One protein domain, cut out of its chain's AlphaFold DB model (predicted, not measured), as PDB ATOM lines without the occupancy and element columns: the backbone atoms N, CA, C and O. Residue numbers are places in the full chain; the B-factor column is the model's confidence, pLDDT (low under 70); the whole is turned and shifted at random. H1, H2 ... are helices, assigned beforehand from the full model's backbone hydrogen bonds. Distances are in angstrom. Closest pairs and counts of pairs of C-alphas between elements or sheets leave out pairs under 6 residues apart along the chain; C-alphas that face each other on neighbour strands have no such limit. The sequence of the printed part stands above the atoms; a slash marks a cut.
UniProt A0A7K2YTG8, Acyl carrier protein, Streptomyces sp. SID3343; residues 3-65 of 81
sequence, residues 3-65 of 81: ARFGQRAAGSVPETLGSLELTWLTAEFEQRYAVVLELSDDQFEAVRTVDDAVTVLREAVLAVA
ATOM      1  N   ALA A   3     -38.760 -57.807  18.644       93.94
ATOM      2  CA  ALA A   3     -39.944 -58.675  18.584       93.94
ATOM      3  C   ALA A   3     -41.055 -58.252  19.573       93.94
ATOM      4  O   ALA A   3     -42.244 -58.406  19.301       93.94
ATOM      5  N   ARG A   4     -40.671 -57.659  20.713       92.44
ATOM      6  CA  ARG A   4     -41.605 -57.101  21.701       92.44
ATOM      7  C   ARG A   4     -42.303 -55.854  21.156       92.44
ATOM      8  O   ARG A   4     -43.483 -55.653  21.434       92.44
ATOM      9  N   PHE A   5     -41.606 -55.072  20.331       90.69
ATOM     10  CA  PHE A   5     -42.204 -53.991  19.561       90.69
ATOM     11  C   PHE A   5     -43.140 -54.575  18.497       90.69
ATOM     12  O   PHE A   5     -42.707 -55.223  17.543       90.69
ATOM     13  N   GLY A   6     -44.443 -54.387  18.692       86.44
ATOM     14  CA  GLY A   6     -45.484 -54.970  17.841       86.44
ATOM     15  C   GLY A   6     -45.904 -56.399  18.207       86.44
ATOM     16  O   GLY A   6     -46.668 -56.990  17.454       86.44
ATOM     17  N   GLN A   7     -45.444 -56.949  19.344       91.50
ATOM     18  CA  GLN A   7     -45.873 -58.260  19.875       91.50
ATOM     19  C   GLN A   7     -45.797 -59.406  18.844       91.50
ATOM     20  O   GLN A   7     -46.726 -60.196  18.686       91.50
ATOM     21  N   ARG A   8     -44.674 -59.494  18.129       92.31
ATOM     22  CA  ARG A   8     -44.445 -60.453  17.037       92.31
ATOM     23  C   ARG A   8     -43.433 -61.529  17.419       92.31
ATOM     24  O   ARG A   8     -42.662 -61.379  18.364       92.31
ATOM     25  N   ALA A   9     -43.405 -62.618  16.652       93.06
ATOM     26  CA  ALA A   9     -42.358 -63.628  16.768       93.06
ATOM     27  C   ALA A   9     -40.997 -63.063  16.320       93.06
ATOM     28  O   ALA A   9     -40.930 -62.207  15.440       93.06
ATOM     29  N   ALA A  10     -39.901 -63.572  16.891       89.50
ATOM     30  CA  ALA A  10     -38.553 -63.090  16.580       89.50
ATOM     31  C   ALA A  10     -38.178 -63.259  15.097       89.50
ATOM     32  O   ALA A  10     -37.634 -62.337  14.505       89.50
ATOM     33  N   GLY A  11     -38.545 -64.387  14.477       89.50
ATOM     34  CA  GLY A  11     -38.330 -64.622  13.042       89.50
ATOM     35  C   GLY A  11     -39.246 -63.809  12.119       89.50
ATOM     36  O   GLY A  11     -39.124 -63.902  10.905       89.50
ATOM     37  N   SER A  12     -40.176 -63.034  12.680       91.25
ATOM     38  CA  SER A  12     -41.072 -62.135  11.944       91.25
ATOM     39  C   SER A  12     -40.697 -60.662  12.133       91.25
ATOM     40  O   SER A  12     -41.464 -59.774  11.758       91.25
ATOM     41  N   VAL A  13     -39.549 -60.381  12.756       91.69
ATOM     42  CA  VAL A  13     -38.985 -59.030  12.796       91.69
ATOM     43  C   VAL A  13     -38.438 -58.711  11.399       91.69
ATOM     44  O   VAL A  13     -37.652 -59.498  10.877       91.69
ATOM     45  N   PRO A  14     -38.877 -57.610  10.765       91.31
ATOM     46  CA  PRO A  14     -38.349 -57.185   9.481       91.31
ATOM     47  C   PRO A  14     -36.895 -56.749   9.639       91.31
ATOM     48  O   PRO A  14     -36.528 -56.169  10.659       91.31
ATOM     49  N   GLU A  15     -36.096 -56.993   8.603       93.19
ATOM     50  CA  GLU A  15     -34.696 -56.565   8.580       93.19
ATOM     51  C   GLU A  15     -34.571 -55.040   8.506       93.19
ATOM     52  O   GLU A  15     -33.680 -54.449   9.096       93.19
ATOM     53  N   THR A  16     -35.493 -54.376   7.809       95.06
ATOM     54  CA  THR A  16     -35.500 -52.918   7.687       95.06
ATOM     55  C   THR A  16     -36.107 -52.261   8.919       95.06
ATOM     56  O   THR A  16     -37.190 -52.661   9.361       95.06
ATOM     57  N   LEU A  17     -35.474 -51.197   9.403       94.81
ATOM     58  CA  LEU A  17     -35.946 -50.400  10.531       94.81
ATOM     59  C   LEU A  17     -36.401 -49.012  10.083       94.81
ATOM     60  O   LEU A  17     -35.717 -48.328   9.322       94.81
ATOM     61  N   GLY A  18     -37.562 -48.597  10.588       92.31
ATOM     62  CA  GLY A  18     -38.010 -47.213  10.547       92.31
ATOM     63  C   GLY A  18     -37.519 -46.425  11.763       92.31
ATOM     64  O   GLY A  18     -36.996 -46.976  12.734       92.31
ATOM     65  N   SER A  19     -37.730 -45.109  11.729       91.38
ATOM     66  CA  SER A  19     -37.342 -44.202  12.816       91.38
ATOM     67  C   SER A  19     -38.040 -44.518  14.142       91.38
ATOM     68  O   SER A  19     -37.439 -44.365  15.206       91.38
ATOM     69  N   LEU A  20     -39.287 -44.998  14.103       93.94
ATOM     70  CA  LEU A  20     -40.031 -45.376  15.304       93.94
ATOM     71  C   LEU A  20     -39.495 -46.672  15.923       93.94
ATOM     72  O   LEU A  20     -39.297 -46.719  17.137       93.94
ATOM     73  N   GLU A  21     -39.239 -47.703  15.109       94.81
ATOM     74  CA  GLU A  21     -38.593 -48.939  15.561       94.81
ATOM     75  C   GLU A  21     -37.250 -48.641  16.223       94.81
ATOM     76  O   GLU A  21     -36.963 -49.185  17.290       94.81
ATOM     77  N   LEU A  22     -36.447 -47.778  15.597       94.69
ATOM     78  CA  LEU A  22     -35.135 -47.397  16.096       94.69
ATOM     79  C   LEU A  22     -35.232 -46.626  17.413       94.69
ATOM     80  O   LEU A  22     -34.582 -46.998  18.383       94.69
ATOM     81  N   THR A  23     -36.106 -45.619  17.486       94.44
ATOM     82  CA  THR A  23     -36.355 -44.857  18.722       94.44
ATOM     83  C   THR A  23     -36.777 -45.782  19.864       94.44
ATOM     84  O   THR A  23     -36.253 -45.699  20.976       94.44
ATOM     85  N   TRP A  24     -37.707 -46.701  19.590       95.25
ATOM     86  CA  TRP A  24     -38.164 -47.669  20.583       95.25
ATOM     87  C   TRP A  24     -37.046 -48.628  21.004       95.25
ATOM     88  O   TRP A  24     -36.903 -48.921  22.190       95.25
ATOM     89  N   LEU A  25     -36.253 -49.117  20.046       96.19
ATOM     90  CA  LEU A  25     -35.144 -50.028  20.312       96.19
ATOM     91  C   LEU A  25     -34.097 -49.376  21.211       96.19
ATOM     92  O   LEU A  25     -33.681 -50.010  22.179       96.19
ATOM     93  N   THR A  26     -33.710 -48.132  20.928       95.25
ATOM     94  CA  THR A  26     -32.761 -47.375  21.753       95.25
ATOM     95  C   THR A  26     -33.285 -47.236  23.181       95.25
ATOM     96  O   THR A  26     -32.607 -47.649  24.118       95.25
ATOM     97  N   ALA A  27     -34.535 -46.792  23.357       95.12
ATOM     98  CA  ALA A  27     -35.128 -46.632  24.685       95.12
ATOM     99  C   ALA A  27     -35.248 -47.959  25.464       95.12
ATOM    100  O   ALA A  27     -35.031 -48.003  26.676       95.12
ATOM    101  N   GLU A  28     -35.614 -49.066  24.809       96.31
ATOM    102  CA  GLU A  28     -35.675 -50.384  25.460       96.31
ATOM    103  C   GLU A  28     -34.268 -50.906  25.797       96.31
ATOM    104  O   GLU A  28     -34.085 -51.550  26.832       96.31
ATOM    105  N   PHE A  29     -33.267 -50.619  24.963       96.12
ATOM    106  CA  PHE A  29     -31.874 -50.990  25.203       96.12
ATOM    107  C   PHE A  29     -31.316 -50.270  26.436       96.12
ATOM    108  O   PHE A  29     -30.801 -50.924  27.346       96.12
ATOM    109  N   GLU A  30     -31.484 -48.951  26.502       95.31
ATOM    110  CA  GLU A  30     -31.092 -48.115  27.641       95.31
ATOM    111  C   GLU A  30     -31.729 -48.594  28.944       95.31
ATOM    112  O   GLU A  30     -31.030 -48.857  29.922       95.31
ATOM    113  N   GLN A  31     -33.047 -48.815  28.942       95.00
ATOM    114  CA  GLN A  31     -33.766 -49.327  30.111       95.00
ATOM    115  C   GLN A  31     -33.287 -50.721  30.521       95.00
ATOM    116  O   GLN A  31     -33.128 -51.002  31.710       95.00
ATOM    117  N   ARG A  32     -33.057 -51.615  29.552       95.00
ATOM    118  CA  ARG A  32     -32.656 -52.996  29.836       95.00
ATOM    119  C   ARG A  32     -31.249 -53.094  30.415       95.00
ATOM    120  O   ARG A  32     -31.016 -53.976  31.243       95.00
ATOM    121  N   TYR A  33     -30.332 -52.242  29.969       93.69
ATOM    122  CA  TYR A  33     -28.936 -52.261  30.410       93.69
ATOM    123  C   TYR A  33     -28.596 -51.165  31.425       93.69
ATOM    124  O   TYR A  33     -27.465 -51.129  31.897       93.69
ATOM    125  N   ALA A  34     -29.566 -50.325  31.799       93.88
ATOM    126  CA  ALA A  34     -29.387 -49.179  32.690       93.88
ATOM    127  C   ALA A  34     -28.241 -48.249  32.240       93.88
ATOM    128  O   ALA A  34     -27.435 -47.796  33.053       93.88
ATOM    129  N   VAL A  35     -28.172 -47.985  30.932       93.12
ATOM    130  CA  VAL A  35     -27.213 -47.061  30.303       93.12
ATOM    131  C   VAL A  35     -27.948 -45.878  29.684       93.12
ATOM    132  O   VAL A  35     -29.142 -45.973  29.415       93.12
ATOM    133  N   VAL A  36     -27.226 -44.787  29.438       92.00
ATOM    134  CA  VAL A  36     -27.698 -43.644  28.646       92.00
ATOM    135  C   VAL A  36     -26.771 -43.522  27.445       92.00
ATOM    136  O   VAL A  36     -25.550 -43.479  27.627       92.00
ATOM    137  N   LEU A  37     -27.329 -43.540  26.237       91.12
ATOM    138  CA  LEU A  37     -26.573 -43.457  24.995       91.12
ATOM    139  C   LEU A  37     -26.750 -42.079  24.366       91.12
ATOM    140  O   LEU A  37     -27.856 -41.649  24.059       91.12
ATOM    141  N   GLU A  38     -25.633 -41.414  24.100       88.81
ATOM    142  CA  GLU A  38     -25.607 -40.153  23.360       88.81
ATOM    143  C   GLU A  38     -25.430 -40.461  21.866       88.81
ATOM    144  O   GLU A  38     -24.313 -40.495  21.343       88.81
ATOM    145  N   LEU A  39     -26.540 -40.753  21.182       90.75
ATOM    146  CA  LEU A  39     -26.564 -40.954  19.732       90.75
ATOM    147  C   LEU A  39     -26.881 -39.630  19.030       90.75
ATOM    148  O   LEU A  39     -27.892 -38.997  19.329       90.75
ATOM    149  N   SER A  40     -26.040 -39.222  18.078       91.56
ATOM    150  CA  SER A  40     -26.306 -38.035  17.258       91.56
ATOM    151  C   SER A  40     -27.374 -38.304  16.196       91.56
ATOM    152  O   SER A  40     -27.581 -39.450  15.787       91.56
ATOM    153  N   ASP A  41     -27.999 -37.242  15.685       91.06
ATOM    154  CA  ASP A  41     -28.988 -37.342  14.603       91.06
ATOM    155  C   ASP A  41     -28.416 -38.067  13.375       91.06
ATOM    156  O   ASP A  41     -29.063 -38.963  12.844       91.06
ATOM    157  N   ASP A  42     -27.159 -37.798  13.005       92.81
ATOM    158  CA  ASP A  42     -26.471 -38.502  11.910       92.81
ATOM    159  C   ASP A  42     -26.382 -40.022  12.140       92.81
ATOM    160  O   ASP A  42     -26.493 -40.810  11.200       92.81
ATOM    161  N   GLN A  43     -26.201 -40.461  13.393       92.81
ATOM    162  CA  GLN A  43     -26.167 -41.887  13.737       92.81
ATOM    163  C   GLN A  43     -27.563 -42.505  13.637       92.81
ATOM    164  O   GLN A  43     -27.704 -43.609  13.111       92.81
ATOM    165  N   PHE A  44     -28.604 -41.789  14.072       91.69
ATOM    166  CA  PHE A  44     -29.991 -42.209  13.855       91.69
ATOM    167  C   PHE A  44     -30.333 -42.285  12.362       91.69
ATOM    168  O   PHE A  44     -30.965 -43.240  11.907       91.69
ATOM    169  N   GLU A  45     -29.882 -41.308  11.580       92.38
ATOM    170  CA  GLU A  45     -30.090 -41.253  10.140       92.38
ATOM    171  C   GLU A  45     -29.263 -42.279   9.369       92.38
ATOM    172  O   GLU A  45     -29.636 -42.593   8.243       92.38
ATOM    173  N   ALA A  46     -28.193 -42.847   9.918       92.56
ATOM    174  CA  ALA A  46     -27.424 -43.892   9.240       92.56
ATOM    175  C   ALA A  46     -28.102 -45.274   9.304       92.56
ATOM    176  O   ALA A  46     -27.877 -46.115   8.436       92.56
ATOM    177  N   VAL A  47     -28.960 -45.512  10.299       96.62
ATOM    178  CA  VAL A  47     -29.545 -46.832  10.551       96.62
ATOM    179  C   VAL A  47     -30.728 -47.104   9.623       96.62
ATOM    180  O   VAL A  47     -31.728 -46.379   9.616       96.62
ATOM    181  N   ARG A  48     -30.636 -48.177   8.832       95.19
ATOM    182  CA  ARG A  48     -31.725 -48.664   7.964       95.19
ATOM    183  C   ARG A  48     -32.079 -50.119   8.223       95.19
ATOM    184  O   ARG A  48     -33.169 -50.546   7.840       95.19
ATOM    185  N   THR A  49     -31.189 -50.861   8.872       96.88
ATOM    186  CA  THR A  49     -31.323 -52.295   9.134       96.88
ATOM    187  C   THR A  49     -31.110 -52.641  10.607       96.88
ATOM    188  O   THR A  49     -30.662 -51.806  11.401       96.88
ATOM    189  N   VAL A  50     -31.435 -53.879  10.988       95.25
ATOM    190  CA  VAL A  50     -31.157 -54.386  12.338       95.25
ATOM    191  C   VAL A  50     -29.650 -54.446  12.578       95.25
ATOM    192  O   VAL A  50     -29.198 -54.080  13.665       95.25
ATOM    193  N   ASP A  51     -28.876 -54.835  11.568       95.81
ATOM    194  CA  ASP A  51     -27.415 -54.896  11.656       95.81
ATOM    195  C   ASP A  51     -26.775 -53.510  11.848       95.81
ATOM    196  O   ASP A  51     -25.865 -53.364  12.676       95.81
ATOM    197  N   ASP A  52     -27.287 -52.471  11.177       96.94
ATOM    198  CA  ASP A  52     -26.831 -51.089  11.400       96.94
ATOM    199  C   ASP A  52     -27.082 -50.670  12.854       96.94
ATOM    200  O   ASP A  52     -26.190 -50.149  13.526       96.94
ATOM    201  N   ALA A  53     -28.283 -50.953  13.374       96.19
ATOM    202  CA  ALA A  53     -28.642 -50.621  14.750       96.19
ATOM    203  C   ALA A  53     -27.745 -51.347  15.762       96.19
ATOM    204  O   ALA A  53     -27.295 -50.745  16.737       96.19
ATOM    205  N   VAL A  54     -27.451 -52.631  15.540       95.56
ATOM    206  CA  VAL A  54     -26.543 -53.402  16.405       95.56
ATOM    207  C   VAL A  54     -25.131 -52.819  16.382       95.56
ATOM    208  O   VAL A  54     -24.478 -52.774  17.427       95.56
ATOM    209  N   THR A  55     -24.664 -52.373  15.218       96.25
ATOM    210  CA  THR A  55     -23.345 -51.750  15.059       96.25
ATOM    211  C   THR A  55     -23.271 -50.432  15.827       96.25
ATOM    212  O   THR A  55     -22.421 -50.294  16.705       96.25
ATOM    213  N   VAL A  56     -24.222 -49.523  15.600       95.75
ATOM    214  CA  VAL A  56     -24.272 -48.209  16.263       95.75
ATOM    215  C   VAL A  56     -24.417 -48.343  17.783       95.75
ATOM    216  O   VAL A  56     -23.656 -47.739  18.537       95.75
ATOM    217  N   LEU A  57     -25.340 -49.185  18.265       95.06
ATOM    218  CA  LEU A  57     -25.541 -49.380  19.707       95.06
ATOM    219  C   LEU A  57     -24.307 -49.988  20.385       95.06
ATOM    220  O   LEU A  57     -23.985 -49.634  21.519       95.06
ATOM    221  N   ARG A  58     -23.597 -50.896  19.702       94.56
ATOM    222  CA  ARG A  58     -22.336 -51.453  20.204       94.56
ATOM    223  C   ARG A  58     -21.287 -50.359  20.366       94.56
ATOM    224  O   ARG A  58     -20.657 -50.294  21.419       94.56
ATOM    225  N   GLU A  59     -21.081 -49.547  19.338       94.06
ATOM    226  CA  GLU A  59     -20.087 -48.471  19.356       94.06
ATOM    227  C   GLU A  59     -20.399 -47.445  20.451       94.06
ATOM    228  O   GLU A  59     -19.520 -47.112  21.246       94.06
ATOM    229  N   ALA A  60     -21.665 -47.040  20.576       93.31
ATOM    230  CA  ALA A  60     -22.108 -46.092  21.593       93.31
ATOM    231  C   ALA A  60     -21.882 -46.605  23.026       93.31
ATOM    232  O   ALA A  60     -21.369 -45.881  23.880       93.31
ATOM    233  N   VAL A  61     -22.195 -47.877  23.298       92.38
ATOM    234  CA  VAL A  61     -21.942 -48.478  24.619       92.38
ATOM    235  C   VAL A  61     -20.451 -48.564  24.922       92.38
ATOM    236  O   VAL A  61     -20.039 -48.314  26.053       92.38
ATOM    237  N   LEU A  62     -19.624 -48.916  23.937       90.88
ATOM    238  CA  LEU A  62     -18.175 -48.987  24.134       90.88
ATOM    239  C   LEU A  62     -17.553 -47.606  24.369       90.88
ATOM    240  O   LEU A  62     -16.557 -47.517  25.080       90.88
ATOM    241  N   ALA A  63     -18.148 -46.546  23.820       87.25
ATOM    242  CA  ALA A  63     -17.733 -45.173  24.081       87.25
ATOM    243  C   ALA A  63     -18.107 -44.691  25.497       87.25
ATOM    244  O   ALA A  63     -17.380 -43.878  26.067       87.25
ATOM    245  N   VAL A  64     -19.214 -45.187  26.070       77.44
ATOM    246  CA  VAL A  64     -19.686 -44.791  27.413       77.44
ATOM    247  C   VAL A  64     -19.108 -45.649  28.541       77.44
ATOM    248  O   VAL A  64     -19.026 -45.202  29.687       77.44
ATOM    249  N   ALA A  65     -18.731 -46.895  28.249       65.38
ATOM    250  CA  ALA A  65     -18.210 -47.804  29.257       65.38
ATOM    251  C   ALA A  65     -16.862 -47.283  29.790       65.38
ATOM    252  O   ALA A  65     -15.958 -47.005  28.998       65.38
TER     253      ALA A  65
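This is residues 3 to 65 of the 81 residues of the protein "Acyl carrier protein" of Streptomyces sp. SID3343 (UniProt A0A7K2YTG8). Two 15-residue helices, H1 and H3, run the same way and cross at a steep tilt of 44 degrees, their centres 11.8 A apart, with the short helix H2 near both of them, by Leu 22 of H1 and Val 56 of H3. Before H1 comes a stretch with no named element, residues 3 to 18, whose first part loops out at one end of the longest axis, while the end of H3 lies toward the other. The grouping is loose in its helix contacts, since the three helices are near each other without any pair clearly touching. The printed part has 63 residues with three named helices, in the order H1, H2, H3, and no named strand; the class is all helix. The whole is compact, with a radius of gyration of the C-alphas of 11.6 A and spans of 31 by 24 by 16 A.

Start at Ala 3 and go past residue 18 to H1, residues 19 to 33. Next look at H2, residues 41 to 46, which is close to H1 but not clearly touching it; the closest C-alphas, those of Leu 22 and Phe 44, are 7.6 A apart. Their lines are about perpendicular, but only just, at 73 degrees. Go on to H3, residues 50 to 64, which is close to H2 but not clearly touching it, the closest C-alphas being those of Gln 43 and Val 56, 7.1 A apart. H2 and H3 run opposite ways at a steep tilt of 40 degrees. Return to Leu 22: its C-alpha and that of Ala 53 are the closest of H1 and H3, 7.4 A apart, and these two helices are also close but not clearly touching. H1 and H3 run the same way at a steep tilt of 44 degrees, with their centres 11.8 A apart. In H1, H2 and H3 every backbone O i to N i+4 pair is within hydrogen-bond range.

Find C-alpha 19 at (-37.342, -44.202, 12.816); from there H1 runs 21.1 A to C-alpha 33 at (-28.936, -52.261, 30.410). H2 runs from Asp 41 to Ala 46, 8.6 A from first to last C-alpha. H3 begins at Val 50 and runs 21.2 A to C-alpha 64 at (-19.686, -44.791, 27.413).

The two C-alphas farthest apart, those of Ser 12 and Ala 65, are 32.1 A from each other. The C-alphas of residues 3 to 18 lie 9 to 18 A from the mean of the C-alphas. The printed part has no cut; the link from H1 to H2 is short, with 7 residues, and the link from H2 to H3 is tight, with 3. The mean pLDDT of the printed part is 92.6, and one residue, Ala 65, is under 70.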